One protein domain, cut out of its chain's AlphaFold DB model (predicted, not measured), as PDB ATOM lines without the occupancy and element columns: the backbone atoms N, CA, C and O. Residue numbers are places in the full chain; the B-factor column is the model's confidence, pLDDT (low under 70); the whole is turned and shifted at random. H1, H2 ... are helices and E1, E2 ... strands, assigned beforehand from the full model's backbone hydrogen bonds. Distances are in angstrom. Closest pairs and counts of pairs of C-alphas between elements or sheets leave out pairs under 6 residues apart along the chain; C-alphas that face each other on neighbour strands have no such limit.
ATOM      1  N   ARG A  53     143.814 106.605  91.573       96.44
ATOM      2  CA  ARG A  53     145.160 107.106  91.863       96.44
ATOM      3  C   ARG A  53     146.181 105.975  91.739       96.44
ATOM      4  O   ARG A  53     145.942 104.872  92.224       96.44
ATOM      5  N   CYS A  54     147.335 106.280  91.162       94.44
ATOM      6  CA  CYS A  54     148.513 105.416  91.192       94.44
ATOM      7  C   CYS A  54     149.665 106.104  91.933       94.44
ATOM      8  O   CYS A  54     149.682 107.329  92.098       94.44
ATOM      9  N   ILE A  55     150.620 105.309  92.421       94.12
ATOM     10  CA  ILE A  55     151.833 105.841  93.049       94.12
ATOM     11  C   ILE A  55     152.879 106.162  91.979       94.12
ATOM     12  O   ILE A  55     152.865 105.590  90.895       94.12
ATOM     13  N   GLY A  56     153.830 107.048  92.288       90.50
ATOM     14  CA  GLY A  56     154.863 107.451  91.321       90.50
ATOM     15  C   GLY A  56     155.709 106.289  90.780       90.50
ATOM     16  O   GLY A  56     156.173 106.355  89.649       90.50
ATOM     17  N   ALA A  57     155.853 105.197  91.542       94.62
ATOM     18  CA  ALA A  57     156.545 103.982  91.098       94.62
ATOM     19  C   ALA A  57     155.789 103.196  90.006       94.62
ATOM     20  O   ALA A  57     156.359 102.296  89.389       94.62
ATOM     21  N   ASP A  58     154.515 103.516  89.783       93.50
ATOM     22  CA  ASP A  58     153.691 102.907  88.746       93.50
ATOM     23  C   ASP A  58     153.612 103.760  87.478       93.50
ATOM     24  O   ASP A  58     153.003 103.314  86.513       93.50
ATOM     25  N   ALA A  59     154.221 104.952  87.439       94.00
ATOM     26  CA  ALA A  59     154.187 105.815  86.260       94.00
ATOM     27  C   ALA A  59     154.674 105.069  85.001       94.00
ATOM     28  O   ALA A  59     155.753 104.477  84.991       94.00
ATOM     29  N   GLY A  60     153.853 105.078  83.949       92.94
ATOM     30  CA  GLY A  60     154.095 104.357  82.698       92.94
ATOM     31  C   GLY A  60     153.767 102.859  82.725       92.94
ATOM     32  O   GLY A  60     153.845 102.213  81.681       92.94
ATOM     33  N   LYS A  61     153.374 102.276  83.869       95.25
ATOM     34  CA  LYS A  61     152.881 100.889  83.899       95.25
ATOM     35  C   LYS A  61     151.537 100.789  83.201       95.25
ATOM     36  O   LYS A  61     150.681 101.657  83.367       95.25
ATOM     37  N   THR A  62     151.348  99.687  82.487       95.62
ATOM     38  CA  THR A  62     150.098  99.335  81.820       95.62
ATOM     39  C   THR A  62     149.378  98.215  82.567       95.62
ATOM     40  O   THR A  62     150.001  97.376  83.219       95.62
ATOM     41  N   ALA A  63     148.054  98.220  82.491       94.88
ATOM     42  CA  ALA A  63     147.182  97.193  83.047       94.88
ATOM     43  C   ALA A  63     145.884  97.116  82.231       94.88
ATOM     44  O   ALA A  63     145.689  97.879  81.285       94.88
ATOM     45  N   VAL A  64     144.998  96.195  82.602       94.56
ATOM     46  CA  VAL A  64     143.642  96.093  82.054       94.56
ATOM     47  C   VAL A  64     142.670  96.269  83.211       94.56
ATOM     48  O   VAL A  64     142.810  95.598  84.236       94.56
ATOM     49  N   ASP A  65     141.734  97.202  83.072       93.94
ATOM     50  CA  ASP A  65     140.714  97.437  84.089       93.94
ATOM     51  C   ASP A  65     139.660  96.298  84.090       93.94
ATOM     52  O   ASP A  65     139.583  95.519  83.137       93.94
ATOM     53  N   PRO A  66     138.801  96.190  85.120       93.00
ATOM     54  CA  PRO A  66     137.748  95.173  85.172       93.00
ATOM     55  C   PRO A  66     136.757  95.195  83.995       93.00
ATOM     56  O   PRO A  66     136.129  94.173  83.725       93.00
ATOM     57  N   SER A  67     136.598  96.330  83.304       92.06
ATOM     58  CA  SER A  67     135.774  96.442  82.093       92.06
ATOM     59  C   SER A  67     136.476  95.973  80.809       92.06
ATOM     60  O   SER A  67     135.823  95.844  79.773       92.06
ATOM     61  N   GLY A  68     137.773  95.654  80.874       91.50
ATOM     62  CA  GLY A  68     138.575  95.183  79.743       91.50
ATOM     63  C   GLY A  68     139.320  96.287  78.984       91.50
ATOM     64  O   GLY A  68     139.926  96.005  77.951       91.50
ATOM     65  N   VAL A  69     139.301  97.529  79.469       94.81
ATOM     66  CA  VAL A  69     140.000  98.671  78.869       94.81
ATOM     67  C   VAL A  69     141.473  98.638  79.258       94.81
ATOM     68  O   VAL A  69     141.836  98.500  80.430       94.81
ATOM     69  N   ALA A  70     142.346  98.797  78.263       95.75
ATOM     70  CA  ALA A  70     143.766  98.992  78.503       95.75
ATOM     71  C   ALA A  70     143.983 100.346  79.186       95.75
ATOM     72  O   ALA A  70     143.555 101.384  78.682       95.75
ATOM     73  N   ILE A  71     144.670 100.347  80.323       96.94
ATOM     74  CA  ILE A  71     144.944 101.542  81.119       96.94
ATOM     75  C   ILE A  71     146.438 101.699  81.381       96.94
ATOM     76  O   ILE A  71     147.193 100.727  81.385       96.94
ATOM     77  N   MET A  72     146.872 102.937  81.599       96.38
ATOM     78  CA  MET A  72     148.240 103.296  81.951       96.38
ATOM     79  C   MET A  72     148.232 104.322  83.081       96.38
ATOM     80  O   MET A  72     147.401 105.230  83.095       96.38
ATOM     81  N   CYS A  73     149.146 104.179  84.037       96.31
ATOM     82  CA  CYS A  73     149.348 105.192  85.066       96.31
ATOM     83  C   CYS A  73     150.099 106.383  84.456       96.31
ATOM     84  O   CYS A  73     151.286 106.289  84.137       96.31
ATOM     85  N   ASP A  74     149.396 107.498  84.305       95.12
ATOM     86  CA  ASP A  74     149.905 108.768  83.798       95.12
ATOM     87  C   ASP A  74     149.436 109.887  84.731       95.12
ATOM     88  O   ASP A  74     148.306 109.858  85.220       95.12
ATOM     89  N   ASP A  75     150.303 110.857  85.025       94.50
ATOM     90  CA  ASP A  75     149.955 111.979  85.911       94.50
ATOM     91  C   ASP A  75     149.354 111.526  87.272       94.50
ATOM     92  O   ASP A  75     148.394 112.085  87.800       94.50
ATOM     93  N   TYR A  76     149.914 110.450  87.848       96.00
ATOM     94  CA  TYR A  76     149.457 109.816  89.098       96.00
ATOM     95  C   TYR A  76     148.002 109.311  89.079       96.00
ATOM     96  O   TYR A  76     147.389 109.118  90.140       96.00
ATOM     97  N   GLN A  77     147.450 109.059  87.892       96.94
ATOM     98  CA  GLN A  77     146.128 108.482  87.709       96.94
ATOM     99  C   GLN A  77     146.147 107.387  86.637       96.94
ATOM    100  O   GLN A  77     146.794 107.509  85.603       96.94
ATOM    101  N   TRP A  78     145.397 106.314  86.849       96.44
ATOM    102  CA  TRP A  78     145.124 105.340  85.799       96.44
ATOM    103  C   TRP A  78     144.217 105.975  84.743       96.44
ATOM    104  O   TRP A  78     143.085 106.367  85.031       96.44
ATOM    105  N   ARG A  79     144.722 106.103  83.521       95.88
ATOM    106  CA  ARG A  79     144.019 106.663  82.361       95.88
ATOM    107  C   ARG A  79     143.941 105.623  81.258       95.88
ATOM    108  O   ARG A  79     144.682 104.647  81.279       95.88
ATOM    109  N   GLU A  80     143.040 105.824  80.308       96.62
ATOM    110  CA  GLU A  80     142.931 104.947  79.149       96.62
ATOM    111  C   GLU A  80     144.233 104.995  78.350       96.62
ATOM    112  O   GLU A  80     144.759 106.067  78.035       96.62
ATOM    113  N   ASN A  81     144.773 103.822  78.046       95.62
ATOM    114  CA  ASN A  81     145.964 103.696  77.234       95.62
ATOM    115  C   ASN A  81     145.568 103.692  75.756       95.62
ATOM    116  O   ASN A  81     145.395 102.641  75.144       95.62
ATOM    117  N   VAL A  82     145.467 104.889  75.181       93.44
ATOM    118  CA  VAL A  82     145.197 105.097  73.747       93.44
ATOM    119  C   VAL A  82     146.436 104.891  72.860       93.44
ATOM    120  O   VAL A  82     146.390 105.124  71.654       93.44
ATOM    121  N   GLY A  83     147.555 104.456  73.448       88.69
ATOM    122  CA  GLY A  83     148.832 104.304  72.768       88.69
ATOM    123  C   GLY A  83     149.549 105.630  72.512       88.69
ATOM    124  O   GLY A  83     149.161 106.699  72.982       88.69
ATOM    125  N   GLN A  84     150.646 105.543  71.763       84.38
ATOM    126  CA  GLN A  84     151.394 106.708  71.302       84.38
ATOM    127  C   GLN A  84     150.913 107.093  69.905       84.38
ATOM    128  O   GLN A  84     150.845 106.247  69.013       84.38
ATOM    129  N   ALA A  91     155.902 114.672  58.371       94.38
ATOM    130  CA  ALA A  91     154.885 113.652  58.092       94.38
ATOM    131  C   ALA A  91     153.457 114.180  58.330       94.38
ATOM    132  O   ALA A  91     152.535 113.887  57.561       94.38
ATOM    133  N   ASP A  92     153.287 115.004  59.363       95.19
ATOM    134  CA  ASP A  92     152.020 115.650  59.695       95.19
ATOM    135  C   ASP A  92     151.622 116.662  58.603       95.19
ATOM    136  O   ASP A  92     150.455 116.737  58.222       95.19
ATOM    137  N   GLU A  93     152.582 117.407  58.049       94.69
ATOM    138  CA  GLU A  93     152.387 118.329  56.924       94.69
ATOM    139  C   GLU A  93     152.027 117.592  55.630       94.69
ATOM    140  O   GLU A  93     151.079 117.997  54.954       94.69
ATOM    141  N   GLN A  94     152.701 116.476  55.316       95.44
ATOM    142  CA  GLN A  94     152.316 115.629  54.177       95.44
ATOM    143  C   GLN A  94     150.875 115.126  54.321       95.44
ATOM    144  O   GLN A  94     150.096 115.175  53.369       95.44
ATOM    145  N   THR A  95     150.492 114.686  55.524       95.19
ATOM    146  CA  THR A  95     149.132 114.205  55.800       95.19
ATOM    147  C   THR A  95     148.099 115.314  55.610       95.19
ATOM    148  O   THR A  95     147.097 115.100  54.928       95.19
ATOM    149  N   LYS A  96     148.356 116.512  56.152       95.62
ATOM    150  CA  LYS A  96     147.480 117.683  55.976       95.62
ATOM    151  C   LYS A  96     147.321 118.057  54.506       95.62
ATOM    152  O   LYS A  96     146.204 118.313  54.064       95.62
ATOM    153  N   TRP A  97     148.417 118.056  53.747       96.38
ATOM    154  CA  TRP A  97     148.387 118.338  52.314       96.38
ATOM    155  C   TRP A  97     147.516 117.330  51.558       96.38
ATOM    156  O   TRP A  97     146.595 117.729  50.846       96.38
ATOM    157  N   VAL A  98     147.754 116.030  51.768       97.12
ATOM    158  CA  VAL A  98     146.993 114.947  51.123       97.12
ATOM    159  C   VAL A  98     145.508 115.003  51.488       97.12
ATOM    160  O   VAL A  98     144.670 114.800  50.616       97.12
ATOM    161  N   GLN A  99     145.169 115.284  52.747       97.00
ATOM    162  CA  GLN A  99     143.776 115.439  53.176       97.00
ATOM    163  C   GLN A  99     143.113 116.667  52.546       97.00
ATOM    164  O   GLN A  99     141.952 116.597  52.161       97.00
ATOM    165  N   CYS A 100     143.846 117.771  52.392       97.56
ATOM    166  CA  CYS A 100     143.304 118.987  51.802       97.56
ATOM    167  C   CYS A 100     142.958 118.805  50.317       97.56
ATOM    168  O   CYS A 100     141.842 119.111  49.904       97.56
ATOM    169  N   ILE A 101     143.871 118.238  49.519       97.31
ATOM    170  CA  ILE A 101     143.648 118.062  48.071       97.31
ATOM    171  C   ILE A 101     142.581 117.001  47.739       97.31
ATOM    172  O   ILE A 101     142.211 116.844  46.580       97.31
ATOM    173  N   GLN A 102     142.088 116.255  48.736       97.75
ATOM    174  CA  GLN A 102     140.931 115.368  48.569       97.75
ATOM    175  C   GLN A 102     139.608 116.138  48.509       97.75
ATOM    176  O   GLN A 102     138.649 115.638  47.922       97.75
ATOM    177  N   THR A 103     139.538 117.328  49.113       97.50
ATOM    178  CA  THR A 103     138.302 118.123  49.201       97.50
ATOM    179  C   THR A 103     138.418 119.514  48.576       97.50
ATOM    180  O   THR A 103     137.391 120.156  48.368       97.50
ATOM    181  N   HIS A 104     139.631 119.967  48.252       96.75
ATOM    182  CA  HIS A 104     139.933 121.288  47.694       96.75
ATOM    183  C   HIS A 104     140.890 121.204  46.504       96.75
ATOM    184  O   HIS A 104     141.518 120.174  46.242       96.75
ATOM    185  N   THR A 105     141.026 122.317  45.790       97.12
ATOM    186  CA  THR A 105     142.044 122.466  44.746       97.12
ATOM    187  C   THR A 105     143.442 122.646  45.343       97.12
ATOM    188  O   THR A 105     143.621 122.958  46.520       97.12
ATOM    189  N   THR A 106     144.468 122.455  44.510       95.88
ATOM    190  CA  THR A 106     145.868 122.606  44.936       95.88
ATOM    191  C   THR A 106     146.170 124.044  45.364       95.88
ATOM    192  O   THR A 106     146.875 124.256  46.352       95.88
ATOM    193  N   GLU A 107     145.630 125.026  44.645       96.12
ATOM    194  CA  GLU A 107     145.788 126.454  44.918       96.12
ATOM    195  C   GLU A 107     145.145 126.837  46.256       96.12
ATOM    196  O   GLU A 107     145.822 127.414  47.108       96.12
ATOM    197  N   GLU A 108     143.898 126.420  46.493       95.31
ATOM    198  CA  GLU A 108     143.209 126.644  47.773       95.31
ATOM    199  C   GLU A 108     143.975 126.000  48.938       95.31
ATOM    200  O   GLU A 108     144.161 126.615  49.987       95.31
ATOM    201  N   CYS A 109     144.488 124.778  48.761       96.62
ATOM    202  CA  CYS A 109     145.293 124.115  49.789       96.62
ATOM    203  C   CYS A 109     146.605 124.829  50.085       96.62
ATOM    204  O   CYS A 109     147.043 124.857  51.237       96.62
ATOM    205  N   ARG A 110     147.244 125.406  49.065       95.25
ATOM    206  CA  ARG A 110     148.471 126.180  49.241       95.25
ATOM    207  C   ARG A 110     148.212 127.435  50.071       95.25
ATOM    208  O   ARG A 110     149.005 127.696  50.966       95.25
ATOM    209  N   GLU A 111     147.118 128.146  49.811       95.75
ATOM    210  CA  GLU A 111     146.716 129.326  50.590       95.75
ATOM    211  C   GLU A 111     146.308 128.967  52.029       95.75
ATOM    212  O   GLU A 111     146.664 129.676  52.966       95.75
ATOM    213  N   MET A 112     145.602 127.849  52.235       92.94
ATOM    214  CA  MET A 112     145.141 127.442  53.571       92.94
ATOM    215  C   MET A 112     146.249 126.879  54.467       92.94
ATOM    216  O   MET A 112     146.236 127.107  55.677       92.94
ATOM    217  N   LEU A 113     147.171 126.089  53.906       93.19
ATOM    218  CA  LEU A 113     148.200 125.388  54.682       93.19
ATOM    219  C   LEU A 113     149.525 126.157  54.768       93.19
ATOM    220  O   LEU A 113     150.283 125.912  55.703       93.19
ATOM    221  N   ASN A 114     149.784 127.083  53.837       87.44
ATOM    222  CA  ASN A 114     150.939 127.986  53.847       87.44
ATOM    223  C   ASN A 114     150.482 129.455  53.685       87.44
ATOM    224  O   ASN A 114     150.745 130.044  52.632       87.44
TER     225      ASN A 114
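What this domain is: This is residues 53 to 84 and 91 to 114 of the 115 residues of an uncharacterized protein of Rhodococcus sp. (UniProt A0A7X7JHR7). Two small lobes sit at the two ends of a long, thin outline: a small three-stranded sheet of E1, E2 and E3 at one end, and at the other the two short helices H1 and H2, which pack on each other at a steep angle. The chain is cut between the lobes, and residues 81 to 84 lead from the sheet to the cut. The printed part has 56 residues, with three named strands and then two named helices along the chain, E1 E2 E3 H1 H2; the class is mixed, helices and strands. The sheet's order is E1 - E2 - E3, all antiparallel, a meander, each strand the antiparallel neighbour of the one before. The whole is extended, with a radius of gyration of the C-alphas of 19.8 A, and the C-alphas span 52 by 23 by 15 A, a rod.

Where its parts are: The printed part begins at Arg 53, with its C-alpha at (145.160, 107.106, 91.863). E1 is residues 62 to 64, 7.2 A from first to last C-alpha, and begins at C-alpha 62 at (150.098, 99.335, 81.820). E2 is residues 70 to 74, 12.7 A long, and E3 is residues 77 to 80, 9.8 A long. After the cut, H1 is residues 91 to 100, 14.2 A long. H2 is residues 106 to 113, 10.4 A long, and ends at C-alpha 113 at (148.200, 125.388, 54.682).

How they stand to each other: E2 is the inner strand of the sheet, and E1 and E3 are its edge strands. E1 and E2 form a hairpin, antiparallel at 141 degrees between their directions; N 63 and O 71 are 2.9 A apart and N 71 and O 63 are 2.8 A apart, both within hydrogen-bond range. E2 and E3 form a hairpin too, antiparallel at 143 degrees, with N 72 and O 79 at 2.8 A and N 77 and O 74 at 2.9 A, within hydrogen-bond range. H1 and H2 are not on the sheet, each with 0 pairs of C-alphas within 10 A of it. H1 and H2 touch, and their closest C-alphas, those of Cys 100 and Cys 109, are 5.9 A apart. They run opposite ways at a steep tilt of 52 degrees. In H1 and H2 every O i to N i+4 pair is within hydrogen-bond range.

The domain as a whole: The two C-alphas farthest apart, those of Ile 55 and Glu 107, are 52.7 A apart. Residues 85 to 90 are not printed, and C-alphas 84 and 91 stand 15.3 A apart across this cut, which lies in the link from E3 to H1. The links E1 to E2, E2 to E3 and H1 to H2 are tight. The mean pLDDT of the printed part is 94.8, and no printed residue is under 70.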